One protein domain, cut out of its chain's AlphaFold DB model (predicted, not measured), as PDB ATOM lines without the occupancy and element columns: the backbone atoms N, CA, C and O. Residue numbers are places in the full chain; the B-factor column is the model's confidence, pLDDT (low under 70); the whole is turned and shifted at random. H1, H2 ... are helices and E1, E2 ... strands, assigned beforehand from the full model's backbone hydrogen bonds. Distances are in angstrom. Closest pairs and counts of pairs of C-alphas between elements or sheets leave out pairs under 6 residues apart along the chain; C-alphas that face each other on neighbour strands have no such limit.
ATOM      1  N   GLU A 675      -6.342  36.645 -80.057       84.69
ATOM      2  CA  GLU A 675      -6.388  36.625 -78.592       84.69
ATOM      3  C   GLU A 675      -7.746  37.034 -78.043       84.69
ATOM      4  O   GLU A 675      -8.320  36.314 -77.225       84.69
ATOM      5  N   ARG A 676      -8.316  38.135 -78.541       87.19
ATOM      6  CA  ARG A 676      -9.664  38.565 -78.162       87.19
ATOM      7  C   ARG A 676     -10.677  37.477 -78.464       87.19
ATOM      8  O   ARG A 676     -11.492  37.170 -77.606       87.19
ATOM      9  N   THR A 677     -10.557  36.810 -79.609       89.44
ATOM     10  CA  THR A 677     -11.432  35.685 -79.955       89.44
ATOM     11  C   THR A 677     -11.285  34.535 -78.958       89.44
ATOM     12  O   THR A 677     -12.285  34.060 -78.430       89.44
ATOM     13  N   LYS A 678     -10.060  34.112 -78.611       89.12
ATOM     14  CA  LYS A 678      -9.852  33.071 -77.584       89.12
ATOM     15  C   LYS A 678     -10.475  33.457 -76.242       89.12
ATOM     16  O   LYS A 678     -11.131  32.620 -75.625       89.12
ATOM     17  N   VAL A 679     -10.282  34.699 -75.797       87.88
ATOM     18  CA  VAL A 679     -10.816  35.191 -74.520       87.88
ATOM     19  C   VAL A 679     -12.345  35.244 -74.549       87.88
ATOM     20  O   VAL A 679     -12.957  34.749 -73.607       87.88
ATOM     21  N   VAL A 680     -12.962  35.737 -75.631       90.38
ATOM     22  CA  VAL A 680     -14.426  35.739 -75.821       90.38
ATOM     23  C   VAL A 680     -14.989  34.325 -75.701       90.38
ATOM     24  O   VAL A 680     -15.907  34.087 -74.920       90.38
ATOM     25  N   LEU A 681     -14.399  33.365 -76.417       90.75
ATOM     26  CA  LEU A 681     -14.871  31.978 -76.440       90.75
ATOM     27  C   LEU A 681     -14.684  31.273 -75.089       90.75
ATOM     28  O   LEU A 681     -15.533  30.483 -74.671       90.75
ATOM     29  N   CYS A 682     -13.592  31.573 -74.382       89.56
ATOM     30  CA  CYS A 682     -13.359  31.089 -73.022       89.56
ATOM     31  C   CYS A 682     -14.348  31.693 -72.014       89.56
ATOM     32  O   CYS A 682     -14.892  30.954 -71.194       89.56
ATOM     33  N   ALA A 683     -14.579  33.009 -72.066       87.88
ATOM     34  CA  ALA A 683     -15.466  33.728 -71.152       87.88
ATOM     35  C   ALA A 683     -16.934  33.315 -71.328       87.88
ATOM     36  O   ALA A 683     -17.619  33.082 -70.338       87.88
ATOM     37  N   ALA A 684     -17.369  33.107 -72.575       89.56
ATOM     38  CA  ALA A 684     -18.681  32.552 -72.909       89.56
ATOM     39  C   ALA A 684     -18.873  31.101 -72.412       89.56
ATOM     40  O   ALA A 684     -19.980  30.571 -72.423       89.56
ATOM     41  N   GLY A 685     -17.800  30.416 -71.997       89.50
ATOM     42  CA  GLY A 685     -17.851  29.014 -71.580       89.50
ATOM     43  C   GLY A 685     -17.990  28.028 -72.743       89.50
ATOM     44  O   GLY A 685     -18.218  26.845 -72.502       89.50
ATOM     45  N   LEU A 686     -17.791  28.474 -73.987       90.00
ATOM     46  CA  LEU A 686     -18.051  27.675 -75.185       90.00
ATOM     47  C   LEU A 686     -17.214  26.384 -75.213       90.00
ATOM     48  O   LEU A 686     -17.721  25.305 -75.504       90.00
ATOM     49  N   TRP A 687     -15.937  26.465 -74.823       90.06
ATOM     50  CA  TRP A 687     -15.070  25.283 -74.746       90.06
ATOM     51  C   TRP A 687     -15.492  24.293 -73.661       90.06
ATOM     52  O   TRP A 687     -15.274  23.095 -73.823       90.06
ATOM     53  N   ARG A 688     -16.118  24.765 -72.575       88.50
ATOM     54  CA  ARG A 688     -16.656  23.886 -71.525       88.50
ATOM     55  C   ARG A 688     -17.900  23.136 -71.999       88.50
ATOM     56  O   ARG A 688     -18.161  22.065 -71.470       88.50
ATOM     57  N   ALA A 689     -18.624  23.671 -72.980       86.44
ATOM     58  CA  ALA A 689     -19.762  23.001 -73.600       86.44
ATOM     59  C   ALA A 689     -19.324  22.021 -74.706       86.44
ATOM     60  O   ALA A 689     -19.730  20.864 -74.706       86.44
ATOM     61  N   LEU A 690     -18.458  22.463 -75.625       87.88
ATOM     62  CA  LEU A 690     -18.129  21.712 -76.844       87.88
ATOM     63  C   LEU A 690     -17.143  20.550 -76.632       87.88
ATOM     64  O   LEU A 690     -17.296  19.492 -77.244       87.88
ATOM     65  N   VAL A 691     -16.133  20.726 -75.770       87.50
ATOM     66  CA  VAL A 691     -15.071  19.716 -75.583       87.50
ATOM     67  C   VAL A 691     -15.602  18.423 -74.947       87.50
ATOM     68  O   VAL A 691     -15.336  17.360 -75.512       87.50
ATOM     69  N   PRO A 692     -16.385  18.451 -73.846       84.50
ATOM     70  CA  PRO A 692     -16.934  17.225 -73.258       84.50
ATOM     71  C   PRO A 692     -17.870  16.474 -74.208       84.50
ATOM     72  O   PRO A 692     -17.943  15.246 -74.173       84.50
ATOM     73  N   ASP A 693     -18.558  17.195 -75.093       78.75
ATOM     74  CA  ASP A 693     -19.407  16.587 -76.107       78.75
ATOM     75  C   ASP A 693     -18.572  15.815 -77.159       78.75
ATOM     76  O   ASP A 693     -18.887  14.678 -77.513       78.75
ATOM     77  N   CYS A 694     -17.401  16.309 -77.564       74.75
ATOM     78  CA  CYS A 694     -16.486  15.486 -78.370       74.75
ATOM     79  C   CYS A 694     -16.021  14.214 -77.631       74.75
ATOM     80  O   CYS A 694     -15.876  13.156 -78.243       74.75
ATOM     81  N   GLU A 695     -15.803  14.282 -76.314       73.50
ATOM     82  CA  GLU A 695     -15.381  13.118 -75.523       73.50
ATOM     83  C   GLU A 695     -16.482  12.063 -75.395       73.50
ATOM     84  O   GLU A 695     -16.227  10.868 -75.571       73.50
ATOM     85  N   ALA A 696     -17.711  12.496 -75.110       67.25
ATOM     86  CA  ALA A 696     -18.834  11.596 -74.897       67.25
ATOM     87  C   ALA A 696     -19.277  10.886 -76.189       67.25
ATOM     88  O   ALA A 696     -19.787   9.775 -76.112       67.25
ATOM     89  N   LEU A 697     -19.035  11.441 -77.388       59.72
ATOM     90  CA  LEU A 697     -19.308  10.759 -78.674       59.72
ATOM     91  C   LEU A 697     -18.471   9.487 -78.883       59.72
ATOM     92  O   LEU A 697     -18.860   8.621 -79.659       59.72
ATOM     93  N   ARG A 698     -17.340   9.344 -78.182       63.22
ATOM     94  CA  ARG A 698     -16.495   8.139 -78.245       63.22
ATOM     95  C   ARG A 698     -16.879   7.044 -77.261       63.22
ATOM     96  O   ARG A 698     -16.298   5.965 -77.307       63.22
ATOM     97  N   SER A 699     -17.798   7.314 -76.341       63.03
ATOM     98  CA  SER A 699     -18.258   6.310 -75.392       63.03
ATOM     99  C   SER A 699     -19.517   5.640 -75.936       63.03
ATOM    100  O   SER A 699     -20.532   6.307 -76.123       63.03
ATOM    101  N   GLU A 700     -19.466   4.319 -76.145       58.56
ATOM    102  CA  GLU A 700     -20.596   3.508 -76.641       58.56
ATOM    103  C   GLU A 700     -21.892   3.759 -75.850       58.56
ATOM    104  O   GLU A 700     -22.972   3.840 -76.423       58.56
ATOM    105  N   LYS A 701     -21.770   4.012 -74.541       57.56
ATOM    106  CA  LYS A 701     -22.889   4.284 -73.626       57.56
ATOM    107  C   LYS A 701     -23.671   5.569 -73.941       57.56
ATOM    108  O   LYS A 701     -24.824   5.691 -73.545       57.56
ATOM    109  N   TYR A 702     -23.054   6.541 -74.610       53.19
ATOM    110  CA  TYR A 702     -23.655   7.847 -74.910       53.19
ATOM    111  C   TYR A 702     -24.080   7.985 -76.380       53.19
ATOM    112  O   TYR A 702     -24.682   8.997 -76.741       53.19
ATOM    113  N   ALA A 703     -23.787   6.986 -77.221       57.91
ATOM    114  CA  ALA A 703     -24.219   6.950 -78.617       57.91
ATOM    115  C   ALA A 703     -25.734   6.689 -78.751       57.91
ATOM    116  O   ALA A 703     -26.370   7.231 -79.651       57.91
ATOM    117  N   GLU A 704     -26.328   5.935 -77.819       58.44
ATOM    118  CA  GLU A 704     -27.761   5.583 -77.823       58.44
ATOM    119  C   GLU A 704     -28.699   6.761 -77.477       58.44
ATOM    120  O   GLU A 704     -29.880   6.734 -77.810       58.44
ATOM    121  N   LEU A 705     -28.183   7.828 -76.854       61.88
ATOM    122  CA  LEU A 705     -28.944   9.006 -76.394       61.88
ATOM    123  C   LEU A 705     -28.880  10.203 -77.370       61.88
ATOM    124  O   LEU A 705     -29.133  11.342 -76.977       61.88
ATOM    125  N   GLY A 706     -28.514   9.962 -78.634       66.12
ATOM    126  CA  GLY A 706     -28.070  10.988 -79.590       66.12
ATOM    127  C   GLY A 706     -28.960  12.234 -79.734       66.12
ATOM    128  O   GLY A 706     -28.430  13.342 -79.722       66.12
ATOM    129  N   LEU A 707     -30.288  12.082 -79.825       64.31
ATOM    130  CA  LEU A 707     -31.227  13.206 -80.010       64.31
ATOM    131  C   LEU A 707     -31.373  14.081 -78.751       64.31
ATOM    132  O   LEU A 707     -31.118  15.280 -78.809       64.31
ATOM    133  N   LEU A 708     -31.673  13.469 -77.598       65.62
ATOM    134  CA  LEU A 708     -31.764  14.147 -76.288       65.62
ATOM    135  C   LEU A 708     -30.486  14.928 -75.952       65.62
ATOM    136  O   LEU A 708     -30.501  15.990 -75.335       65.62
ATOM    137  N   ARG A 709     -29.350  14.381 -76.372       71.06
ATOM    138  CA  ARG A 709     -28.044  14.992 -76.188       71.06
ATOM    139  C   ARG A 709     -27.833  16.225 -77.069       71.06
ATOM    140  O   ARG A 709     -27.275  17.205 -76.583       71.06
ATOM    141  N   GLN A 710     -28.251  16.179 -78.335       72.06
ATOM    142  CA  GLN A 710     -28.176  17.337 -79.231       72.06
ATOM    143  C   GLN A 710     -29.041  18.494 -78.722       72.06
ATOM    144  O   GLN A 710     -28.585  19.635 -78.743       72.06
ATOM    145  N   GLU A 711     -30.234  18.201 -78.199       73.06
ATOM    146  CA  GLU A 711     -31.110  19.198 -77.570       73.06
ATOM    147  C   GLU A 711     -30.450  19.827 -76.331       73.06
ATOM    148  O   GLU A 711     -30.346  21.049 -76.231       73.06
ATOM    149  N   MET A 712     -29.891  19.006 -75.434       76.50
ATOM    150  CA  MET A 712     -29.184  19.489 -74.239       76.50
ATOM    151  C   MET A 712     -27.937  20.327 -74.583       76.50
ATOM    152  O   MET A 712     -27.625  21.313 -73.902       76.50
ATOM    153  N   LEU A 713     -27.207  19.954 -75.641       80.38
ATOM    154  CA  LEU A 713     -26.077  20.732 -76.142       80.38
ATOM    155  C   LEU A 713     -26.546  22.079 -76.699       80.38
ATOM    156  O   LEU A 713     -25.926  23.093 -76.388       80.38
ATOM    157  N   LEU A 714     -27.637  22.107 -77.472       79.94
ATOM    158  CA  LEU A 714     -28.196  23.335 -78.037       79.94
ATOM    159  C   LEU A 714     -28.589  24.330 -76.935       79.94
ATOM    160  O   LEU A 714     -28.182  25.489 -76.989       79.94
ATOM    161  N   GLU A 715     -29.292  23.872 -75.896       80.88
ATOM    162  CA  GLU A 715     -29.647  24.711 -74.741       80.88
ATOM    163  C   GLU A 715     -28.410  25.261 -74.018       80.88
ATOM    164  O   GLU A 715     -28.371  26.420 -73.595       80.88
ATOM    165  N   THR A 716     -27.376  24.429 -73.866       84.88
ATOM    166  CA  THR A 716     -26.117  24.839 -73.230       84.88
ATOM    167  C   THR A 716     -25.387  25.873 -74.086       84.88
ATOM    168  O   THR A 716     -24.891  26.868 -73.558       84.88
ATOM    169  N   LEU A 717     -25.350  25.675 -75.407       85.75
ATOM    170  CA  LEU A 717     -24.754  26.620 -76.345       85.75
ATOM    171  C   LEU A 717     -25.502  27.948 -76.346       85.75
ATOM    172  O   LEU A 717     -24.850  28.984 -76.297       85.75
ATOM    173  N   GLN A 718     -26.834  27.942 -76.309       84.44
ATOM    174  CA  GLN A 718     -27.625  29.168 -76.229       84.44
ATOM    175  C   GLN A 718     -27.267  29.989 -74.979       84.44
ATOM    176  O   GLN A 718     -26.946  31.172 -75.093       84.44
ATOM    177  N   LYS A 719     -27.165  29.341 -73.810       86.38
ATOM    178  CA  LYS A 719     -26.680  29.982 -72.572       86.38
ATOM    179  C   LYS A 719     -25.246  30.503 -72.701       86.38
ATOM    180  O   LYS A 719     -24.916  31.550 -72.148       86.38
ATOM    181  N   CYS A 720     -24.363  29.785 -73.394       89.12
ATOM    182  CA  CYS A 720     -22.999  30.254 -73.649       89.12
ATOM    183  C   CYS A 720     -22.979  31.505 -74.535       89.12
ATOM    184  O   CYS A 720     -22.234  32.440 -74.247       89.12
ATOM    185  N   ILE A 721     -23.799  31.538 -75.588       88.06
ATOM    186  CA  ILE A 721     -23.878  32.664 -76.523       88.06
ATOM    187  C   ILE A 721     -24.375  33.925 -75.795       88.06
ATOM    188  O   ILE A 721     -23.744  34.972 -75.899       88.06
ATOM    189  N   GLU A 722     -25.409  33.826 -74.957       86.81
ATOM    190  CA  GLU A 722     -25.911  34.959 -74.153       86.81
ATOM    191  C   GLU A 722     -24.846  35.551 -73.203       86.81
ATOM    192  O   GLU A 722     -24.822  36.760 -72.933       86.81
ATOM    193  N   ASN A 723     -23.918  34.709 -72.736       90.25
ATOM    194  CA  ASN A 723     -22.811  35.073 -71.849       90.25
ATOM    195  C   ASN A 723     -21.579  35.641 -72.577       90.25
ATOM    196  O   ASN A 723     -20.536  35.844 -71.950       90.25
ATOM    197  N   ILE A 724     -21.669  35.932 -73.880       90.75
ATOM    198  CA  ILE A 724     -20.592  36.619 -74.601       90.75
ATOM    199  C   ILE A 724     -20.319  37.988 -73.942       90.75
ATOM    200  O   ILE A 724     -21.252  38.789 -73.764       90.75
ATOM    201  N   PRO A 725     -19.053  38.281 -73.577       90.38
ATOM    202  CA  PRO A 725     -18.679  39.561 -72.989       90.38
ATOM    203  C   PRO A 725     -18.728  40.682 -74.033       90.38
ATOM    204  O   PRO A 725     -18.469  40.463 -75.220       90.38
ATOM    205  N   ARG A 726     -19.009  41.908 -73.582       88.75
ATOM    206  CA  ARG A 726     -18.915  43.103 -74.430       88.75
ATOM    207  C   ARG A 726     -17.449  43.523 -74.604       88.75
ATOM    208  O   ARG A 726     -16.639  43.266 -73.708       88.75
ATOM    209  N   PRO A 727     -17.097  44.242 -75.685       86.62
ATOM    210  CA  PRO A 727     -15.750  44.785 -75.879       86.62
ATOM    211  C   PRO A 727     -15.242  45.615 -74.688       86.62
ATOM    212  O   PRO A 727     -14.067  45.533 -74.337       86.62
ATOM    213  N   ASN A 728     -16.127  46.358 -74.013       82.50
ATOM    214  CA  ASN A 728     -15.778  47.206 -72.864       82.50
ATOM    215  C   ASN A 728     -15.382  46.421 -71.602       82.50
ATOM    216  O   ASN A 728     -14.559  46.898 -70.814       82.50
ATOM    217  N   ASP A 729     -15.917  45.210 -71.445       81.50
ATOM    218  CA  ASP A 729     -15.678  44.340 -70.287       81.50
ATOM    219  C   ASP A 729     -14.443  43.446 -70.485       81.50
ATOM    220  O   ASP A 729     -13.973  42.778 -69.562       81.50
ATOM    221  N   MET A 730     -13.880  43.453 -71.694       77.38
ATOM    222  CA  MET A 730     -12.731  42.639 -72.059       77.38
ATOM    223  C   MET A 730     -11.414  43.276 -71.625       77.38
ATOM    224  O   MET A 730     -11.097  44.430 -71.929       77.38
ATOM    225  N   ARG A 731     -10.579  42.462 -70.979       72.50
ATOM    226  CA  ARG A 731      -9.158  42.743 -70.766       72.50
ATOM    227  C   ARG A 731      -8.348  41.627 -71.401       72.50
ATOM    228  O   ARG A 731      -8.354  40.501 -70.916       72.50
ATOM    229  N   GLU A 732      -7.663  41.940 -72.493       72.69
ATOM    230  CA  GLU A 732      -6.713  41.006 -73.093       72.69
ATOM    231  C   GLU A 732      -5.383  41.031 -72.327       72.69
ATOM    232  O   GLU A 732      -4.956  42.070 -71.814       72.69
ATOM    233  N   SER A 733      -4.737  39.869 -72.224       75.19
ATOM    234  CA  SER A 733      -3.397  39.773 -71.651       75.19
ATOM    235  C   SER A 733      -2.374  40.119 -72.724       75.19
ATOM    236  O   SER A 733      -2.142  39.335 -73.643       75.19
ATOM    237  N   LEU A 734      -1.729  41.274 -72.571       73.19
ATOM    238  CA  LEU A 734      -0.662  41.719 -73.470       73.19
ATOM    239  C   LEU A 734       0.491  40.704 -73.523       73.19
ATOM    240  O   LEU A 734       1.027  40.443 -74.592       73.19
ATOM    241  N   ALA A 735       0.809  40.057 -72.395       69.00
ATOM    242  CA  ALA A 735       1.855  39.035 -72.328       69.00
ATOM    243  C   ALA A 735       1.502  37.768 -73.131       69.00
ATOM    244  O   ALA A 735       2.353  37.245 -73.844       69.00
ATOM    245  N   SER A 736       0.246  37.305 -73.054       69.00
ATOM    246  CA  SER A 736      -0.241  36.162 -73.855       69.00
ATOM    247  C   SER A 736      -0.181  36.474 -75.348       69.00
ATOM    248  O   SER A 736       0.280  35.667 -76.148       69.00
ATOM    249  N   SER A 737      -0.582  37.689 -75.711       68.50
ATOM    250  CA  SER A 737      -0.603  38.144 -77.097       68.50
ATOM    251  C   SER A 737       0.792  38.292 -77.701       68.50
ATOM    252  O   SER A 737       1.051  37.817 -78.805       68.50
ATOM    253  N   THR A 738       1.735  38.869 -76.948       69.06
ATOM    254  CA  THR A 738       3.145  38.933 -77.361       69.06
ATOM    255  C   THR A 738       3.759  37.537 -77.490       69.06
ATOM    256  O   THR A 738       4.517  37.286 -78.425       69.06
ATOM    257  N   TRP A 739       3.416  36.606 -76.594       71.44
ATOM    258  CA  TRP A 739       3.884  35.224 -76.683       71.44
ATOM    259  C   TRP A 739       3.387  34.525 -77.952       71.44
ATOM    260  O   TRP A 739       4.183  33.930 -78.677       71.44
ATOM    261  N   ASP A 740       2.099  34.659 -78.266       68.25
ATOM    262  CA  ASP A 740       1.489  34.045 -79.449       68.25
ATOM    263  C   ASP A 740       1.921  34.697 -80.773       68.25
ATOM    264  O   ASP A 740       1.819  34.070 -81.830       68.25
ATOM    265  N   LEU A 741       2.427  35.933 -80.728       68.06
ATOM    266  CA  LEU A 741       3.088  36.584 -81.859       68.06
ATOM    267  C   LEU A 741       4.488  36.005 -82.117       68.06
ATOM    268  O   LEU A 741       4.875  35.820 -83.270       68.06
ATOM    269  N   LEU A 742       5.256  35.743 -81.055       67.69
ATOM    270  CA  LEU A 742       6.657  35.320 -81.153       67.69
ATOM    271  C   LEU A 742       6.826  33.808 -81.329       67.69
ATOM    272  O   LEU A 742       7.830  33.367 -81.891       67.69
ATOM    273  N   MET A 743       5.868  33.011 -80.853       70.19
ATOM    274  CA  MET A 743       5.976  31.556 -80.837       70.19
ATOM    275  C   MET A 743       5.069  30.896 -81.883       70.19
ATOM    276  O   MET A 743       3.891  31.238 -82.008       70.19
ATOM    277  N   PRO A 744       5.572  29.898 -82.634       64.62
ATOM    278  CA  PRO A 744       4.763  29.175 -83.603       64.62
ATOM    279  C   PRO A 744       3.639  28.401 -82.904       64.62
ATOM    280  O   PRO A 744       3.879  27.534 -82.064       64.62
ATOM    281  N   THR A 745       2.394  28.690 -83.281       76.69
ATOM    282  CA  THR A 745       1.223  27.990 -82.736       76.69
ATOM    283  C   THR A 745       0.963  26.665 -83.465       76.69
ATOM    284  O   THR A 745       1.306  26.490 -84.637       76.69
ATOM    285  N   ARG A 746       0.304  25.711 -82.789       84.69
ATOM    286  CA  ARG A 746      -0.157  24.444 -83.400       84.69
ATOM    287  C   ARG A 746      -1.275  24.642 -84.437       84.69
ATOM    288  O   ARG A 746      -1.619  23.684 -85.129       84.69
ATOM    289  N   LEU A 747      -1.827  25.854 -84.532       88.38
ATOM    290  CA  LEU A 747      -2.873  26.250 -85.469       88.38
ATOM    291  C   LEU A 747      -2.259  27.018 -86.646       88.38
ATOM    292  O   LEU A 747      -1.812  28.153 -86.502       88.38
ATOM    293  N   VAL A 748      -2.257  26.412 -87.827       86.44
ATOM    294  CA  VAL A 748      -1.716  27.018 -89.047       86.44
ATOM    295  C   VAL A 748      -2.876  27.486 -89.912       86.44
ATOM    296  O   VAL A 748      -3.583  26.668 -90.486       86.44
ATOM    297  N   LEU A 749      -3.063  28.800 -90.022       83.00
ATOM    298  CA  LEU A 749      -4.232  29.385 -90.689       83.00
ATOM    299  C   LEU A 749      -4.076  29.568 -92.209       83.00
ATOM    300  O   LEU A 749      -5.023  29.975 -92.875       83.00
ATOM    301  N   HIS A 750      -2.895  29.277 -92.770       78.88
ATOM    302  CA  HIS A 750      -2.546  29.526 -94.188       78.88
ATOM    303  C   HIS A 750      -1.977  28.298 -94.863       78.88
ATOM    304  O   HIS A 750      -1.032  28.378 -95.652       78.88
ATOM    305  N   ALA A 751      -2.519  27.139 -94.514       81.44
ATOM    306  CA  ALA A 751      -2.116  25.922 -95.181       81.44
ATOM    307  C   ALA A 751      -2.511  26.007 -96.662       81.44
ATOM    308  O   ALA A 751      -3.595  26.477 -97.017       81.44
ATOM    309  N   ARG A 752      -1.613  25.576 -97.551       81.31
ATOM    310  CA  ARG A 752      -1.947  25.454 -98.972       81.31
ATOM    311  C   ARG A 752      -2.768  24.188 -99.148       81.31
ATOM    312  O   ARG A 752      -2.398  23.146 -98.615       81.31
ATOM    313  N   LEU A 753      -3.814  24.254 -99.967       78.94
ATOM    314  CA  LEU A 753      -4.693  23.111-100.219       78.94
ATOM    315  C   LEU A 753      -3.915  21.856-100.666       78.94
ATOM    316  O   LEU A 753      -4.188  20.762-100.185       78.94
ATOM    317  N   LYS A 754      -2.873  22.024-101.494       79.62
ATOM    318  CA  LYS A 754      -1.979  20.928-101.919       79.62
ATOM    319  C   LYS A 754      -1.299  20.203-100.750       79.62
ATOM    320  O   LYS A 754      -1.169  18.986-100.777       79.62
ATOM    321  N   ASP A 755      -0.900  20.953 -99.723       77.75
ATOM    322  CA  ASP A 755      -0.201  20.417 -98.555       77.75
ATOM    323  C   ASP A 755      -1.198  19.679 -97.639       77.75
ATOM    324  O   ASP A 755      -0.819  18.749 -96.936       77.75
ATOM    325  N   MET A 756      -2.483  20.056 -97.675       80.44
ATOM    326  CA  MET A 756      -3.558  19.412 -96.911       80.44
ATOM    327  C   MET A 756      -4.072  18.132 -97.571       80.44
ATOM    328  O   MET A 756      -4.252  17.128 -96.888       80.44
ATOM    329  N   ILE A 757      -4.249  18.142 -98.895       76.62
ATOM    330  CA  ILE A 757      -4.670  16.965 -99.673       76.62
ATOM    331  C   ILE A 757      -3.673  15.814 -99.509       76.62
ATOM    332  O   ILE A 757      -4.077  14.659 -99.401       76.62
ATOM    333  N   ALA A 758      -2.377  16.129 -99.440       75.56
ATOM    334  CA  ALA A 758      -1.337  15.137 -99.188       75.56
ATOM    335  C   ALA A 758      -1.462  14.457 -97.809       75.56
ATOM    336  O   ALA A 758      -0.923  13.370 -97.618       75.56
ATOM    337  N   ILE A 759      -2.144  15.090 -96.849       76.56
ATOM    338  CA  ILE A 759      -2.300  14.592 -95.477       76.56
ATOM    339  C   ILE A 759      -3.588  13.782 -95.326       76.56
ATOM    340  O   ILE A 759      -3.563  12.729 -94.687       76.56
ATOM    341  N   ASP A 760      -4.703  14.288 -95.858       73.88
ATOM    342  CA  ASP A 760      -6.003  13.618 -95.817       73.88
ATOM    343  C   ASP A 760      -6.966  14.191 -96.875       73.88
ATOM    344  O   ASP A 760      -7.516  15.282 -96.725       73.88
ATOM    345  N   TRP A 761      -7.196  13.431 -97.948       70.25
ATOM    346  CA  TRP A 761      -8.176  13.779 -98.982       70.25
ATOM    347  C   TRP A 761      -9.626  13.592 -98.513       70.25
ATOM    348  O   TRP A 761     -10.514  14.296 -98.993       70.25
ATOM    349  N   THR A 762      -9.894  12.665 -97.587       69.94
ATOM    350  CA  THR A 762     -11.268  12.316 -97.185       69.94
ATOM    351  C   THR A 762     -11.963  13.463 -96.465       69.94
ATOM    352  O   THR A 762     -13.131  13.728 -96.750       69.94
ATOM    353  N   ALA A 763     -11.204  14.220 -95.669       63.75
ATOM    354  CA  ALA A 763     -11.675  15.415 -94.988       63.75
ATOM    355  C   ALA A 763     -12.270  16.459 -95.945       63.75
ATOM    356  O   ALA A 763     -13.136  17.206 -95.533       63.75
ATOM    357  N   THR A 764     -11.889  16.513 -97.228       65.69
ATOM    358  CA  THR A 764     -12.438  17.517 -98.168       65.69
ATOM    359  C   THR A 764     -13.920  17.311 -98.503       65.69
ATOM    360  O   THR A 764     -14.612  18.278 -98.822       65.69
ATOM    361  N   LYS A 765     -14.433  16.077 -98.400       71.81
ATOM    362  CA  LYS A 765     -15.837  15.757 -98.719       71.81
ATOM    363  C   LYS A 765     -16.821  16.318 -97.694       71.81
ATOM    364  O   LYS A 765     -17.942  16.656 -98.057       71.81
ATOM    365  N   ASP A 766     -16.395  16.452 -96.443       73.81
ATOM    366  CA  ASP A 766     -17.245  16.949 -95.358       73.81
ATOM    367  C   ASP A 766     -17.441  18.479 -95.407       73.81
ATOM    368  O   ASP A 766     -18.315  19.012 -94.729       73.81
ATOM    369  N   PHE A 767     -16.666  19.189 -96.240       80.44
ATOM    370  CA  PHE A 767     -16.653  20.657 -96.344       80.44
ATOM    371  C   PHE A 767     -17.207  21.174 -97.682       80.44
ATOM    372  O   PHE A 767     -16.962  22.318 -98.049       80.44
ATOM    373  N   VAL A 768     -17.973  20.366 -98.428       76.06
ATOM    374  CA  VAL A 768     -18.511  20.756 -99.754       76.06
ATOM    375  C   VAL A 768     -19.328  22.054 -99.708       76.06
ATOM    376  O   VAL A 768     -19.290  22.837-100.652       76.06
ATOM    377  N   ASN A 769     -20.028  22.305 -98.598       78.88
ATOM    378  CA  ASN A 769     -20.861  23.495 -98.407       78.88
ATOM    379  C   ASN A 769     -20.156  24.622 -97.633       78.88
ATOM    380  O   ASN A 769     -20.783  25.627 -97.308       78.88
ATOM    381  N   GLU A 770     -18.875  24.460 -97.307       85.00
ATOM    382  CA  GLU A 770     -18.112  25.395 -96.485       85.00
ATOM    383  C   GLU A 770     -17.110  26.176 -97.337       85.00
ATOM    384  O   GLU A 770     -16.586  25.684 -98.333       85.00
ATOM    385  N   LYS A 771     -16.796  27.411 -96.930       86.50
ATOM    386  CA  LYS A 771     -15.777  28.251 -97.589       86.50
ATOM    387  C   LYS A 771     -14.375  28.067 -97.008       86.50
ATOM    388  O   LYS A 771     -13.479  28.873 -97.256       86.50
ATOM    389  N   TYR A 772     -14.161  27.005 -96.242       89.62
ATOM    390  CA  TYR A 772     -12.876  26.666 -95.647       89.62
ATOM    391  C   TYR A 772     -12.736  25.150 -95.505       89.62
ATOM    392  O   TYR A 772     -13.717  24.419 -95.563       89.62
ATOM    393  N   VAL A 773     -11.505  24.686 -95.307       88.69
ATOM    394  CA  VAL A 773     -11.175  23.283 -95.031       88.69
ATOM    395  C   VAL A 773     -10.226  23.233 -93.841       88.69
ATOM    396  O   VAL A 773      -9.318  24.065 -93.736       88.69
ATOM    397  N   VAL A 774     -10.405  22.247 -92.956       90.19
ATOM    398  CA  VAL A 774      -9.499  21.985 -91.828       90.19
ATOM    399  C   VAL A 774      -9.024  20.540 -91.855       90.19
ATOM    400  O   VAL A 774      -9.818  19.624 -92.031       90.19
ATOM    401  N   VAL A 775      -7.723  20.326 -91.659       89.88
ATOM    402  CA  VAL A 775      -7.111  18.994 -91.564       89.88
ATOM    403  C   VAL A 775      -6.219  18.925 -90.331       89.88
ATOM    404  O   VAL A 775      -5.448  19.842 -90.046       89.88
ATOM    405  N   LEU A 776      -6.291  17.810 -89.606       89.31
ATOM    406  CA  LEU A 776      -5.399  17.516 -88.490       89.31
ATOM    407  C   LEU A 776      -4.189  16.712 -88.989       89.31
ATOM    408  O   LEU A 776      -4.343  15.606 -89.497       89.31
ATOM    409  N   SER A 777      -2.978  17.249 -88.836       87.88
ATOM    410  CA  SER A 777      -1.724  16.544 -89.144       87.88
ATOM    411  C   SER A 777      -1.415  15.470 -88.095       87.88
ATOM    412  O   SER A 777      -1.744  15.613 -86.917       87.88
ATOM    413  N   ASP A 778      -0.713  14.428 -88.531       83.62
ATOM    414  CA  ASP A 778      -0.042  13.401 -87.719       83.62
ATOM    415  C   ASP A 778       0.791  13.963 -86.547       83.62
ATOM    416  O   ASP A 778       0.879  13.355 -85.485       83.62
ATOM    417  N   ARG A 779       1.351  15.170 -86.694       84.50
ATOM    418  CA  ARG A 779       2.093  15.885 -85.640       84.50
ATOM    419  C   ARG A 779       1.198  16.681 -84.682       84.50
ATOM    420  O   ARG A 779       1.696  17.520 -83.936       84.50
ATOM    421  N   GLY A 780      -0.120  16.492 -84.736       85.81
ATOM    422  CA  GLY A 780      -1.077  17.184 -83.873       85.81
ATOM    423  C   GLY A 780      -1.188  18.687 -84.149       85.81
ATOM    424  O   GLY A 780      -1.413  19.462 -83.215       85.81
ATOM    425  N   ARG A 781      -0.990  19.099 -85.410       89.31
ATOM    426  CA  ARG A 781      -1.189  20.480 -85.887       89.31
ATOM    427  C   ARG A 781      -2.497  20.587 -86.661       89.31
ATOM    428  O   ARG A 781      -2.739  19.759 -87.536       89.31
ATOM    429  N   ALA A 782      -3.299  21.606 -86.374       90.31
ATOM    430  CA  ALA A 782      -4.511  21.908 -87.128       90.31
ATOM    431  C   ALA A 782      -4.156  22.852 -88.284       90.31
ATOM    432  O   ALA A 782      -3.661  23.957 -88.060       90.31
ATOM    433  N   LEU A 783      -4.361  22.392 -89.513       90.00
ATOM    434  CA  LEU A 783      -4.108  23.131 -90.744       90.00
ATOM    435  C   LEU A 783      -5.441  23.638 -91.282       90.00
ATOM    436  O   LEU A 783      -6.334  22.836 -91.534       90.00
ATOM    437  N   VAL A 784      -5.566  24.945 -91.463       89.88
ATOM    438  CA  VAL A 784      -6.765  25.601 -91.986       89.88
ATOM    439  C   VAL A 784      -6.420  26.257 -93.320       89.88
ATOM    440  O   VAL A 784      -5.377  26.906 -93.452       89.88
ATOM    441  N   CYS A 785      -7.296  26.083 -94.305       87.25
ATOM    442  CA  CYS A 785      -7.222  26.735 -95.606       87.25
ATOM    443  C   CYS A 785      -8.568  27.382 -95.923       87.25
ATOM    444  O   CYS A 785      -9.606  26.730 -95.823       87.25
ATOM    445  N   LEU A 786      -8.546  28.658 -96.300       86.81
ATOM    446  CA  LEU A 786      -9.727  29.358 -96.798       86.81
ATOM    447  C   LEU A 786      -9.857  29.151 -98.307       86.81
ATOM    448  O   LEU A 786      -8.859  29.171 -99.033       86.81
ATOM    449  N   LEU A 787     -11.093  28.990 -98.767       83.81
ATOM    450  CA  LEU A 787     -11.436  28.936-100.181       83.81
ATOM    451  C   LEU A 787     -11.656  30.350-100.736       83.81
ATOM    452  O   LEU A 787     -11.810  31.327 -99.997       83.81
ATOM    453  N   THR A 788     -11.654  30.472-102.061       80.06
ATOM    454  CA  THR A 788     -11.946  31.738-102.744       80.06
ATOM    455  C   THR A 788     -13.368  32.215-102.422       80.06
ATOM    456  O   THR A 788     -14.304  31.420-102.312       80.06
ATOM    457  N   GLY A 789     -13.519  33.528-102.224       76.19
ATOM    458  CA  GLY A 789     -14.788  34.142-101.820       76.19
ATOM    459  C   GLY A 789     -15.196  33.938-100.352       76.19
ATOM    460  O   GLY A 789     -16.353  34.188-100.031       76.19
ATOM    461  N   ALA A 790     -14.300  33.482 -99.465       81.56
ATOM    462  CA  ALA A 790     -14.585  33.402 -98.027       81.56
ATOM    463  C   ALA A 790     -14.849  34.794 -97.419       81.56
ATOM    464  O   ALA A 790     -14.068  35.733 -97.620       81.56
ATOM    465  N   ALA A 791     -15.942  34.912 -96.665       84.50
ATOM    466  CA  ALA A 791     -16.348  36.118 -95.949       84.50
ATOM    467  C   ALA A 791     -15.703  36.184 -94.548       84.50
ATOM    468  O   ALA A 791     -15.248  35.158 -94.038       84.50
ATOM    469  N   PRO A 792     -15.699  37.350 -93.861       84.81
ATOM    470  CA  PRO A 792     -15.192  37.457 -92.487       84.81
ATOM    471  C   PRO A 792     -15.774  36.395 -91.540       84.81
ATOM    472  O   PRO A 792     -15.055  35.784 -90.755       84.81
ATOM    473  N   MET A 793     -17.067  36.092 -91.660       86.00
ATOM    474  CA  MET A 793     -17.703  35.077 -90.820       86.00
ATOM    475  C   MET A 793     -17.150  33.663 -91.069       86.00
ATOM    476  O   MET A 793     -17.008  32.891 -90.121       86.00
ATOM    477  N   ASP A 794     -16.768  33.343 -92.309       88.06
ATOM    478  CA  ASP A 794     -16.101  32.080 -92.645       88.06
ATOM    479  C   ASP A 794     -14.694  32.023 -92.037       88.06
ATOM    480  O   ASP A 794     -14.275  30.976 -91.549       88.06
ATOM    481  N   GLU A 795     -13.981  33.156 -91.996       89.25
ATOM    482  CA  GLU A 795     -12.684  33.263 -91.315       89.25
ATOM    483  C   GLU A 795     -12.822  32.956 -89.814       89.25
ATOM    484  O   GLU A 795     -12.037  32.182 -89.255       89.25
ATOM    485  N   LEU A 796     -13.843  33.523 -89.158       90.94
ATOM    486  CA  LEU A 796     -14.127  33.268 -87.743       90.94
ATOM    487  C   LEU A 796     -14.480  31.804 -87.494       90.94
ATOM    488  O   LEU A 796     -13.911  31.177 -86.598       90.94
ATOM    489  N   LYS A 797     -15.369  31.248 -88.317       91.12
ATOM    490  CA  LYS A 797     -15.790  29.850 -88.243       91.12
ATOM    491  C   LYS A 797     -14.604  28.895 -88.407       91.12
ATOM    492  O   LYS A 797     -14.407  28.009 -87.573       91.12
ATOM    493  N   ALA A 798     -13.751  29.138 -89.400       91.38
ATOM    494  CA  ALA A 798     -12.548  28.355 -89.662       91.38
ATOM    495  C   ALA A 798     -11.537  28.423 -88.504       91.38
ATOM    496  O   ALA A 798     -10.968  27.407 -88.093       91.38
ATOM    497  N   PHE A 799     -11.329  29.617 -87.939       92.31
ATOM    498  CA  PHE A 799     -10.459  29.810 -86.779       92.31
ATOM    499  C   PHE A 799     -10.983  29.072 -85.539       92.31
ATOM    500  O   PHE A 799     -10.223  28.374 -84.863       92.31
ATOM    501  N   MET A 800     -12.284  29.186 -85.259       93.12
ATOM    502  CA  MET A 800     -12.936  28.503 -84.141       93.12
ATOM    503  C   MET A 800     -12.863  26.987 -84.271       93.12
ATOM    504  O   MET A 800     -12.565  26.307 -83.288       93.12
ATOM    505  N   HIS A 801     -13.074  26.458 -85.475       92.75
ATOM    506  CA  HIS A 801     -12.989  25.026 -85.735       92.75
ATOM    507  C   HIS A 801     -11.583  24.480 -85.480       92.75
ATOM    508  O   HIS A 801     -11.417  23.495 -84.759       92.75
ATOM    509  N   GLY A 802     -10.554  25.169 -85.981       92.25
ATOM    510  CA  GLY A 802      -9.165  24.800 -85.715       92.25
ATOM    511  C   GLY A 802      -8.805  24.843 -84.223       92.25
ATOM    512  O   GLY A 802      -8.119  23.946 -83.731       92.25
ATOM    513  N   LEU A 803      -9.297  25.842 -83.479       92.75
ATOM    514  CA  LEU A 803      -9.116  25.914 -82.026       92.75
ATOM    515  C   LEU A 803      -9.829  24.775 -81.290       92.75
ATOM    516  O   LEU A 803      -9.239  24.187 -80.382       92.75
ATOM    517  N   LEU A 804     -11.060  24.451 -81.683       92.31
ATOM    518  CA  LEU A 804     -11.838  23.371 -81.084       92.31
ATOM    519  C   LEU A 804     -11.124  22.027 -81.242       92.31
ATOM    520  O   LEU A 804     -10.953  21.312 -80.259       92.31
ATOM    521  N   ILE A 805     -10.618  21.726 -82.444       91.38
ATOM    522  CA  ILE A 805      -9.836  20.510 -82.705       91.38
ATOM    523  C   ILE A 805      -8.631  20.429 -81.764       91.38
ATOM    524  O   ILE A 805      -8.383  19.377 -81.177       91.38
ATOM    525  N   LEU A 806      -7.893  21.529 -81.585       91.31
ATOM    526  CA  LEU A 806      -6.738  21.552 -80.684       91.31
ATOM    527  C   LEU A 806      -7.141  21.374 -79.214       91.31
ATOM    528  O   LEU A 806      -6.474  20.633 -78.501       91.31
ATOM    529  N   LYS A 807      -8.248  21.982 -78.766       90.81
ATOM    530  CA  LYS A 807      -8.763  21.807 -77.398       90.81
ATOM    531  C   LYS A 807      -9.231  20.378 -77.133       90.81
ATOM    532  O   LYS A 807      -8.895  19.814 -76.093       90.81
ATOM    533  N   CYS A 808      -9.936  19.770 -78.083       88.75
ATOM    534  CA  CYS A 808     -10.317  18.362 -78.007       88.75
ATOM    535  C   CYS A 808      -9.082  17.457 -78.020       88.75
ATOM    536  O   CYS A 808      -9.028  16.483 -77.277       88.75
ATOM    537  N   LEU A 809      -8.053  17.796 -78.802       88.50
ATOM    538  CA  LEU A 809      -6.800  17.051 -78.832       88.50
ATOM    539  C   LEU A 809      -6.007  17.175 -77.523       88.50
ATOM    540  O   LEU A 809      -5.402  16.196 -77.103       88.50
ATOM    541  N   ASP A 810      -6.020  18.326 -76.853       88.50
ATOM    542  CA  ASP A 810      -5.363  18.487 -75.550       88.50
ATOM    543  C   ASP A 810      -6.071  17.679 -74.446       88.50
ATOM    544  O   ASP A 810      -5.410  17.154 -73.549       88.50
ATOM    545  N   SER A 811      -7.395  17.517 -74.542       85.25
ATOM    546  CA  SER A 811      -8.188  16.720 -73.597       85.25
ATOM    547  C   SER A 811      -8.105  15.208 -73.877       85.25
ATOM    548  O   SER A 811      -7.890  14.393 -72.979       85.25
ATOM    549  N   ILE A 812      -8.197  14.816 -75.154       77.75
ATOM    550  CA  ILE A 812      -8.307  13.417 -75.604       77.75
ATOM    551  C   ILE A 812      -6.943  12.822 -75.984       77.75
ATOM    552  O   ILE A 812      -6.823  11.606 -76.094       77.75
ATOM    553  N   GLY A 813      -5.897  13.631 -76.171       66.69
ATOM    554  CA  GLY A 813      -4.681  13.287 -76.924       66.69
ATOM    555  C   GLY A 813      -3.925  12.028 -76.500       66.69
ATOM    556  O   GLY A 813      -3.252  11.427 -77.327       66.69
ATOM    557  N   ARG A 814      -4.081  11.553 -75.258       63.50
ATOM    558  CA  ARG A 814      -3.513  10.260 -74.821       63.50
ATOM    559  C   ARG A 814      -4.258   9.032 -75.369       63.50
ATOM    560  O   ARG A 814      -3.710   7.939 -75.344       63.50
ATOM    561  N   LYS A 815      -5.502   9.200 -75.826       70.38
ATOM    562  CA  LYS A 815      -6.406   8.149 -76.331       70.38
ATOM    563  C   LYS A 815      -6.543   8.150 -77.861       70.38
ATOM    564  O   LYS A 815      -7.201   7.269 -78.402       70.38
ATOM    565  N   LEU A 816      -5.999   9.153 -78.553       78.50
ATOM    566  CA  LEU A 816      -6.102   9.300 -80.006       78.50
ATOM    567  C   LEU A 816      -4.813   8.823 -80.680       78.50
ATOM    568  O   LEU A 816      -3.746   9.373 -80.410       78.50
ATOM    569  N   ASN A 817      -4.905   7.860 -81.599       81.88
ATOM    570  CA  ASN A 817      -3.763   7.521 -82.443       81.88
ATOM    571  C   ASN A 817      -3.685   8.505 -83.618       81.88
ATOM    572  O   ASN A 817      -4.410   8.372 -84.598       81.88
ATOM    573  N   LEU A 818      -2.790   9.491 -83.530       82.25
ATOM    574  CA  LEU A 818      -2.594  10.493 -84.587       82.25
ATOM    575  C   LEU A 818      -2.047   9.907 -85.903       82.25
ATOM    576  O   LEU A 818      -2.152  10.560 -86.938       82.25
ATOM    577  N   GLY A 819      -1.489   8.692 -85.889       77.75
ATOM    578  CA  GLY A 819      -1.085   7.987 -87.108       77.75
ATOM    579  C   GLY A 819      -2.266   7.418 -87.902       77.75
ATOM    580  O   GLY A 819      -2.144   7.194 -89.103       77.75
ATOM    581  N   ASP A 820      -3.418   7.223 -87.259       83.75
ATOM    582  CA  ASP A 820      -4.632   6.717 -87.895       83.75
ATOM    583  C   ASP A 820      -5.388   7.869 -88.578       83.75
ATOM    584  O   ASP A 820      -5.826   8.825 -87.932       83.75
ATOM    585  N   VAL A 821      -5.516   7.802 -89.908       83.44
ATOM    586  CA  VAL A 821      -6.250   8.800 -90.704       83.44
ATOM    587  C   VAL A 821      -7.721   8.821 -90.291       83.44
ATOM    588  O   VAL A 821      -8.243   9.897 -90.026       83.44
ATOM    589  N   GLY A 822      -8.364   7.659 -90.124       82.38
ATOM    590  CA  GLY A 822      -9.798   7.576 -89.841       82.38
ATOM    591  C   GLY A 822     -10.176   8.233 -88.515       82.38
ATOM    592  O   GLY A 822     -11.154   8.972 -88.438       82.38
ATOM    593  N   GLN A 823      -9.353   8.051 -87.478       83.62
ATOM    594  CA  GLN A 823      -9.565   8.715 -86.186       83.62
ATOM    595  C   GLN A 823      -9.399  10.237 -86.248       83.62
ATOM    596  O   GLN A 823     -10.073  10.948 -85.497       83.62
ATOM    597  N   ARG A 824      -8.500  10.741 -87.104       86.31
ATOM    598  CA  ARG A 824      -8.308  12.182 -87.314       86.31
ATOM    599  C   ARG A 824      -9.474  12.781 -88.096       86.31
ATOM    600  O   ARG A 824     -10.016  13.789 -87.650       86.31
ATOM    601  N   SER A 825      -9.880  12.154 -89.201       84.06
ATOM    602  CA  SER A 825     -11.004  12.613 -90.027       84.06
ATOM    603  C   SER A 825     -12.307  12.613 -89.228       84.06
ATOM    604  O   SER A 825     -13.056  13.584 -89.282       84.06
ATOM    605  N   GLU A 826     -12.538  11.596 -88.392       84.12
ATOM    606  CA  GLU A 826     -13.726  11.533 -87.533       84.12
ATOM    607  C   GLU A 826     -13.767  12.675 -86.504       84.12
ATOM    608  O   GLU A 826     -14.812  13.293 -86.316       84.12
ATOM    609  N   LEU A 827     -12.634  13.024 -85.879       86.44
ATOM    610  CA  LEU A 827     -12.571  14.173 -84.965       86.44
ATOM    611  C   LEU A 827     -12.863  15.496 -85.695       86.44
ATOM    612  O   LEU A 827     -13.577  16.353 -85.170       86.44
ATOM    613  N   VAL A 828     -12.325  15.668 -86.907       88.69
ATOM    614  CA  VAL A 828     -12.593  16.850 -87.744       88.69
ATOM    615  C   VAL A 828     -14.078  16.927 -88.109       88.69
ATOM    616  O   VAL A 828     -14.684  17.986 -87.949       88.69
ATOM    617  N   ARG A 829     -14.689  15.808 -88.514       86.50
ATOM    618  CA  ARG A 829     -16.112  15.712 -88.868       86.50
ATOM    619  C   ARG A 829     -17.031  16.036 -87.687       86.50
ATOM    620  O   ARG A 829     -17.977  16.805 -87.835       86.50
ATOM    621  N   GLN A 830     -16.737  15.502 -86.500       83.69
ATOM    622  CA  GLN A 830     -17.514  15.770 -85.280       83.69
ATOM    623  C   GLN A 830     -17.458  17.248 -84.880       83.69
ATOM    624  O   GLN A 830     -18.485  17.886 -84.652       83.69
ATOM    625  N   THR A 831     -16.252  17.813 -84.847       89.06
ATOM    626  CA  THR A 831     -16.059  19.231 -84.519       89.06
ATOM    627  C   THR A 831     -16.670  20.156 -85.579       89.06
ATOM    628  O   THR A 831     -17.170  21.222 -85.226       89.06
ATOM    629  N   GLN A 832     -16.720  19.741 -86.853       88.31
ATOM    630  CA  GLN A 832     -17.416  20.479 -87.913       88.31
ATOM    631  C   GLN A 832     -18.921  20.561 -87.642       88.31
ATOM    632  O   GLN A 832     -19.505  21.637 -87.754       88.31
ATOM    633  N   GLN A 833     -19.554  19.447 -87.257       83.50
ATOM    634  CA  GLN A 833     -20.983  19.427 -86.932       83.50
ATOM    635  C   GLN A 833     -21.297  20.389 -85.782       83.50
ATOM    636  O   GLN A 833     -22.186  21.224 -85.916       83.50
ATOM    637  N   GLN A 834     -20.515  20.349 -84.702       85.56
ATOM    638  CA  GLN A 834     -20.678  21.247 -83.558       85.56
ATOM    639  C   GLN A 834     -20.516  22.734 -83.920       85.56
ATOM    640  O   GLN A 834     -21.289  23.579 -83.466       85.56
ATOM    641  N   ILE A 835     -19.532  23.074 -84.756       88.62
ATOM    642  CA  ILE A 835     -19.341  24.451 -85.236       88.62
ATOM    643  C   ILE A 835     -20.507  24.875 -86.136       88.62
ATOM    644  O   ILE A 835     -21.012  25.988 -86.011       88.62
ATOM    645  N   ASN A 836     -20.996  23.986 -86.999       85.88
ATOM    646  CA  ASN A 836     -22.162  24.265 -87.834       85.88
ATOM    647  C   ASN A 836     -23.416  24.522 -87.000       85.88
ATOM    648  O   ASN A 836     -24.182  25.424 -87.336       85.88
ATOM    649  N   MET A 837     -23.575  23.810 -85.882       80.25
ATOM    650  CA  MET A 837     -24.685  24.035 -84.962       80.25
ATOM    651  C   MET A 837     -24.683  25.440 -84.352       80.25
ATOM    652  O   MET A 837     -25.748  26.024 -84.170       80.25
ATOM    653  N   LEU A 838     -23.493  25.980 -84.073       84.00
ATOM    654  CA  LEU A 838     -23.297  27.297 -83.471       84.00
ATOM    655  C   LEU A 838     -23.565  28.457 -84.447       84.00
ATOM    656  O   LEU A 838     -24.107  29.490 -84.053       84.00
ATOM    657  N   PHE A 839     -23.156  28.307 -85.710       83.19
ATOM    658  CA  PHE A 839     -23.259  29.373 -86.713       83.19
ATOM    659  C   PHE A 839     -24.582  29.350 -87.489       83.19
ATOM    660  O   PHE A 839     -25.108  30.416 -87.805       83.19
ATOM    661  N   ASN A 840     -25.143  28.166 -87.747       76.56
ATOM    662  CA  ASN A 840     -26.346  27.981 -88.560       76.56
ATOM    663  C   ASN A 840     -27.430  27.243 -87.770       76.56
ATOM    664  O   ASN A 840     -27.691  26.088 -88.077       76.56
ATOM    665  N   PRO A 841     -28.104  27.856 -86.783       59.81
ATOM    666  CA  PRO A 841     -29.049  27.144 -85.920       59.81
ATOM    667  C   PRO A 841     -30.342  26.673 -86.623       59.81
ATOM    668  O   PRO A 841     -31.184  26.038 -85.995       59.81
ATOM    669  N   SER A 842     -30.503  26.908 -87.931       53.97
ATOM    670  CA  SER A 842     -31.646  26.454 -88.742       53.97
ATOM    671  C   SER A 842     -31.803  24.927 -88.831       53.97
ATOM    672  O   SER A 842     -32.836  24.438 -89.289       53.97
ATOM    673  N   TRP A 843     -30.816  24.148 -88.378       49.50
ATOM    674  CA  TRP A 843     -30.981  22.703 -88.183       49.50
ATOM    675  C   TRP A 843     -31.982  22.375 -87.059       49.50
ATOM    676  O   TRP A 843     -32.644  21.346 -87.134       49.50
ATOM    677  N   ALA A 844     -32.155  23.259 -86.066       45.03
ATOM    678  CA  ALA A 844     -33.104  23.081 -84.963       45.03
ATOM    679  C   ALA A 844     -34.563  23.376 -85.371       45.03
ATOM    680  O   ALA A 844     -35.500  22.808 -84.816       45.03
ATOM    681  N   SER A 845     -34.777  24.224 -86.385       42.03
ATOM    682  CA  SER A 845     -36.125  24.559 -86.875       42.03
ATOM    683  C   SER A 845     -36.791  23.451 -87.701       42.03
ATOM    684  O   SER A 845     -37.991  23.520 -87.941       42.03
ATOM    685  N   GLN A 846     -36.050  22.427 -88.142       43.62
ATOM    686  CA  GLN A 846     -36.648  21.277 -88.837       43.62
ATOM    687  C   GLN A 846     -37.178  20.203 -87.873       43.62
ATOM    688  O   GLN A 846     -38.016  19.401 -88.278       43.62
ATOM    689  N   PRO A 856     -34.072  31.386 -83.222       56.22
ATOM    690  CA  PRO A 856     -32.932  30.740 -82.598       56.22
ATOM    691  C   PRO A 856     -31.711  31.668 -82.630       56.22
ATOM    692  O   PRO A 856     -31.333  32.221 -83.667       56.22
ATOM    693  N   LEU A 857     -31.109  31.855 -81.459       60.78
ATOM    694  CA  LEU A 857     -30.063  32.838 -81.218       60.78
ATOM    695  C   LEU A 857     -28.787  32.450 -81.990       60.78
ATOM    696  O   LEU A 857     -28.094  31.496 -81.644       60.78
ATOM    697  N   SER A 858     -28.484  33.165 -83.076       75.81
ATOM    698  CA  SER A 858     -27.258  32.948 -83.857       75.81
ATOM    699  C   SER A 858     -26.060  33.585 -83.154       75.81
ATOM    700  O   SER A 858     -26.108  34.763 -82.795       75.81
ATOM    701  N   PHE A 859     -24.947  32.851 -83.040       84.75
ATOM    702  CA  PHE A 859     -23.684  33.363 -82.488       84.75
ATOM    703  C   PHE A 859     -23.236  34.676 -83.152       84.75
ATOM    704  O   PHE A 859     -22.791  35.605 -82.481       84.75
ATOM    705  N   SER A 860     -23.426  34.789 -84.470       83.19
ATOM    706  CA  SER A 860     -23.101  36.006 -85.223       83.19
ATOM    707  C   SER A 860     -23.996  37.196 -84.856       83.19
ATOM    708  O   SER A 860     -23.518  38.327 -84.770       83.19
ATOM    709  N   LYS A 861     -25.292  36.953 -84.612       85.12
ATOM    710  CA  LYS A 861     -26.270  37.976 -84.217       85.12
ATOM    711  C   LYS A 861     -25.955  38.496 -82.819       85.12
ATOM    712  O   LYS A 861     -25.978  39.704 -82.609       85.12
ATOM    713  N   GLU A 862     -25.574  37.607 -81.904       88.69
ATOM    714  CA  GLU A 862     -25.216  37.997 -80.541       88.69
ATOM    715  C   GLU A 862     -23.889  38.764 -80.474       88.69
ATOM    716  O   GLU A 862     -23.798  39.761 -79.761       88.69
ATOM    717  N   LEU A 863     -22.874  38.374 -81.257       90.00
ATOM    718  CA  LEU A 863     -21.634  39.153 -81.357       90.00
ATOM    719  C   LEU A 863     -21.917  40.603 -81.780       90.00
ATOM    720  O   LEU A 863     -21.425  41.528 -81.129       90.00
ATOM    721  N   ARG A 864     -22.769  40.802 -82.797       89.38
ATOM    722  CA  ARG A 864     -23.218  42.140 -83.223       89.38
ATOM    723  C   ARG A 864     -23.992  42.857 -82.121       89.38
ATOM    724  O   ARG A 864     -23.688  44.005 -81.812       89.38
ATOM    725  N   ALA A 865     -24.946  42.177 -81.481       88.50
ATOM    726  CA  ALA A 865     -25.759  42.750 -80.406       88.50
ATOM    727  C   ALA A 865     -24.917  43.200 -79.195       88.50
ATOM    728  O   ALA A 865     -25.252  44.177 -78.525       88.50
ATOM    729  N   LYS A 866     -23.796  42.520 -78.926       89.06
ATOM    730  CA  LYS A 866     -22.838  42.873 -77.866       89.06
ATOM    731  C   LYS A 866     -21.834  43.958 -78.277       89.06
ATOM    732  O   LYS A 866     -21.076  44.404 -77.413       89.06
ATOM    733  N   GLY A 867     -21.839  44.395 -79.539       87.50
ATOM    734  CA  GLY A 867     -21.003  45.481 -80.062       87.50
ATOM    735  C   GLY A 867     -19.668  45.048 -80.678       87.50
ATOM    736  O   GLY A 867     -18.775  45.880 -80.803       87.50
ATOM    737  N   TRP A 868     -19.488  43.772 -81.032       90.88
ATOM    738  CA  TRP A 868     -18.298  43.320 -81.763       90.88
ATOM    739  C   TRP A 868     -18.411  43.644 -83.255       90.88
ATOM    740  O   TRP A 868     -19.425  43.334 -83.883       90.88
ATOM    741  N   ASP A 869     -17.342  44.193 -83.837       86.75
ATOM    742  CA  ASP A 869     -17.247  44.397 -85.284       86.75
ATOM    743  C   ASP A 869     -16.891  43.072 -85.972       86.75
ATOM    744  O   ASP A 869     -15.740  42.619 -85.952       86.75
ATOM    745  N   VAL A 870     -17.915  42.430 -86.537       84.75
ATOM    746  CA  VAL A 870     -17.808  41.162 -87.278       84.75
ATOM    747  C   VAL A 870     -18.049  41.311 -88.779       84.75
ATOM    748  O   VAL A 870     -17.772  40.376 -89.530       84.75
ATOM    749  N   ASP A 871     -18.560  42.465 -89.205       79.50
ATOM    750  CA  ASP A 871     -18.846  42.768 -90.610       79.50
ATOM    751  C   ASP A 871     -17.637  43.448 -91.280       79.50
ATOM    752  O   ASP A 871     -17.431  43.322 -92.491       79.50
ATOM    753  N   GLY A 872     -16.792  44.112 -90.484       76.50
ATOM    754  CA  GLY A 872     -15.499  44.641 -90.883       76.50
ATOM    755  C   GLY A 872     -14.401  43.581 -91.031       76.50
ATOM    756  O   GLY A 872     -14.617  42.391 -91.275       76.50
ATOM    757  N   ARG A 873     -13.146  44.031 -90.931       77.00
ATOM    758  CA  ARG A 873     -11.975  43.156 -91.066       77.00
ATOM    759  C   ARG A 873     -11.719  42.407 -89.760       77.00
ATOM    760  O   ARG A 873     -11.450  43.023 -88.733       77.00
ATOM    761  N   LEU A 874     -11.675  41.077 -89.834       83.81
ATOM    762  CA  LEU A 874     -11.219  40.240 -88.728       83.81
ATOM    763  C   LEU A 874      -9.700  40.052 -88.770       83.81
ATOM    764  O   LEU A 874      -9.100  39.771 -89.807       83.81
ATOM    765  N   TYR A 875      -9.060  40.163 -87.611       82.88
ATOM    766  CA  TYR A 875      -7.612  40.052 -87.452       82.88
ATOM    767  C   TYR A 875      -7.204  38.686 -86.899       82.88
ATOM    768  O   TYR A 875      -6.381  38.552 -85.991       82.88
ATOM    769  N   LEU A 876      -7.786  37.632 -87.465       82.31
ATOM    770  CA  LEU A 876      -7.494  36.243 -87.098       82.31
ATOM    771  C   LEU A 876      -6.204  35.743 -87.753       82.31
ATOM    772  O   LEU A 876      -5.711  34.661 -87.454       82.31
ATOM    773  N   GLY A 877      -5.609  36.567 -88.613       73.50
ATOM    774  CA  GLY A 877      -4.304  36.354 -89.209       73.50
ATOM    775  C   GLY A 877      -4.348  35.700 -90.579       73.50
ATOM    776  O   GLY A 877      -3.276  35.419 -91.083       73.50
ATOM    777  N   PHE A 878      -5.513  35.466 -91.192       74.38
ATOM    778  CA  PHE A 878      -5.633  35.105 -92.611       74.38
ATOM    779  C   PHE A 878      -5.061  36.218 -93.511       74.38
ATOM    780  O   PHE A 878      -5.472  37.373 -93.381       74.38
ATOM    781  N   PRO A 879      -4.095  35.938 -94.412       59.69
ATOM    782  CA  PRO A 879      -3.648  36.886 -95.392       59.69
ATOM    783  C   PRO A 879      -4.790  36.993 -96.384       59.69
ATOM    784  O   PRO A 879      -4.929  36.173 -97.292       59.69
ATOM    785  N   ARG A 880      -5.575  38.059 -96.269       52.19
ATOM    786  CA  ARG A 880      -6.152  38.620 -97.478       52.19
ATOM    787  C   ARG A 880      -4.961  39.009 -98.330       52.19
ATOM    788  O   ARG A 880      -4.309  40.024 -98.083       52.19
ATOM    789  N   ARG A 881      -4.604  38.170 -99.306       46.59
ATOM    790  CA  ARG A 881      -3.817  38.671-100.429       46.59
ATOM    791  C   ARG A 881      -4.524  39.961-100.847       46.59
ATOM    792  O   ARG A 881      -5.749  39.970-100.965       46.59
ATOM    793  N   ARG A 882      -3.767  41.040-101.067       40.91
ATOM    794  CA  ARG A 882      -4.307  42.323-101.564       40.91
ATOM    795  C   ARG A 882      -5.190  42.158-102.818       40.91
ATOM    796  O   ARG A 882      -5.873  43.093-103.197       40.91
ATOM    797  N   SER A 883      -5.198  40.975-103.438       35.66
ATOM    798  CA  SER A 883      -6.108  40.563-104.501       35.66
ATOM    799  C   SER A 883      -7.596  40.647-104.157       35.66
ATOM    800  O   SER A 883      -8.341  40.904-105.079       35.66
ATOM    801  N   GLN A 884      -8.050  40.494-102.903       38.88
ATOM    802  CA  GLN A 884      -9.472  40.739-102.563       38.88
ATOM    803  C   GLN A 884      -9.838  42.239-102.541       38.88
ATOM    804  O   GLN A 884     -11.013  42.584-102.543       38.88
ATOM    805  N   TRP A 885      -8.848  43.142-102.488       39.03
ATOM    806  CA  TRP A 885      -9.059  44.589-102.667       39.03
ATOM    807  C   TRP A 885      -8.995  45.010-104.133       39.03
ATOM    808  O   TRP A 885      -9.355  46.137-104.469       39.03
ATOM    809  N   MET A 886      -8.527  44.121-105.007       33.72
ATOM    810  CA  MET A 886      -8.843  44.242-106.415       33.72
ATOM    811  C   MET A 886     -10.226  43.621-106.590       33.72
ATOM    812  O   MET A 886     -10.440  42.523-106.078       33.72
TER     813      MET A 886
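What this domain is: This is residues 675 to 846 and 856 to 886 of the 891 residues of the protein "Predicted protein" of Phaeodactylum tricornutum (strain CCAP 1055/1) (UniProt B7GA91). Two long helices, H8 and H9, cross to make the core; H2 packs on both from one side, with H4 alongside H2, and the small strand hairpin E1 and E2 packs on H8 and H9 from the other side. The short helices H6 and H7 lie by the hairpin, and H3, H5 and H12 lie at the rim. The printed part has 203 residues, with twelve named helices and two strands in the order H1 to H7, E1, E2, H8 to H12; the sheet is antiparallel and the class is mostly helix. It is compact, with a radius of gyration of the C-alphas of 16.9 A, and rounded, spanning 46 by 39 by 36 A.

How they stand to each other: H1, residues 675 to 683, is close to but not clearly touching H2, residues 686 to 696 (closest C-alphas Leu 681 and Trp 687, 6.9 A). H3, residues 700 to 703, and H4, residues 706 to 722, meet only through their link. H4 touches H2 at a shallow tilt of 15 degrees, opposite ways, with C-alphas Leu 686 and Cys 720 closest at 5.8 A. H5, residues 734 to 742, is close to but not clearly touching H1 (Glu 675 and Ser 737, 6.2 A). H6, residues 753 to 757, and H7, residues 762 to 767, precede E1, residues 772 to 776, and E2, residues 782 to 786, an antiparallel hairpin; N 773 and O 785 are 2.8 A apart, within hydrogen-bond range. H8, residues 792 to 812, touches H2 with residues 804 to 812 alone, at a steep tilt of 51 degrees (Val 691 and Cys 808, 5.5 A). The hub, H9, residues 821 to 839, touches H8 at a steep tilt of 50 degrees (His 801 and Ile 835, 6.4 A), and also H2, H7 and H11, residues 859 to 865, the last only just, with 3 pairs of C-alphas within 8 A. H10, residues 841 to 846, is about perpendicular to H9, at 84 degrees; H12, residues 882 to 885, is apart from H11. Every O i to N i+4 pair is within hydrogen-bond range in H1, H4, H5, H6, H8, H9 and H11, against 5 of 7 in H2 and 0 of 2 in H7 and H10, whose O i to N i+3 counts are 3 of 3 and 2 of 3; H3 and H12 are too short for such a pair.

Where its parts are: H1 begins at C-alpha 675 (-6.388, 36.625, -78.592). H4 is 24.7 A long, H8 30.2 A, H9 27.0 A, E1 13.8 A and E2 13.3 A. H12 ends at C-alpha 885 (-9.059, 44.589, -102.667).

The domain as a whole: The C-alphas of Lys 701 and Met 886, the two farthest apart, are 53.6 A apart. Residues 847 to 855 are not printed; C-alphas 846 and 856 are 11.9 A apart across the cut. The links H4 to H5 and H11 to H12 are long. The mean pLDDT of the printed part is 78.5, and 42 residues are under 70, among them 696 to 708, 841 to 846 and 879 to 886.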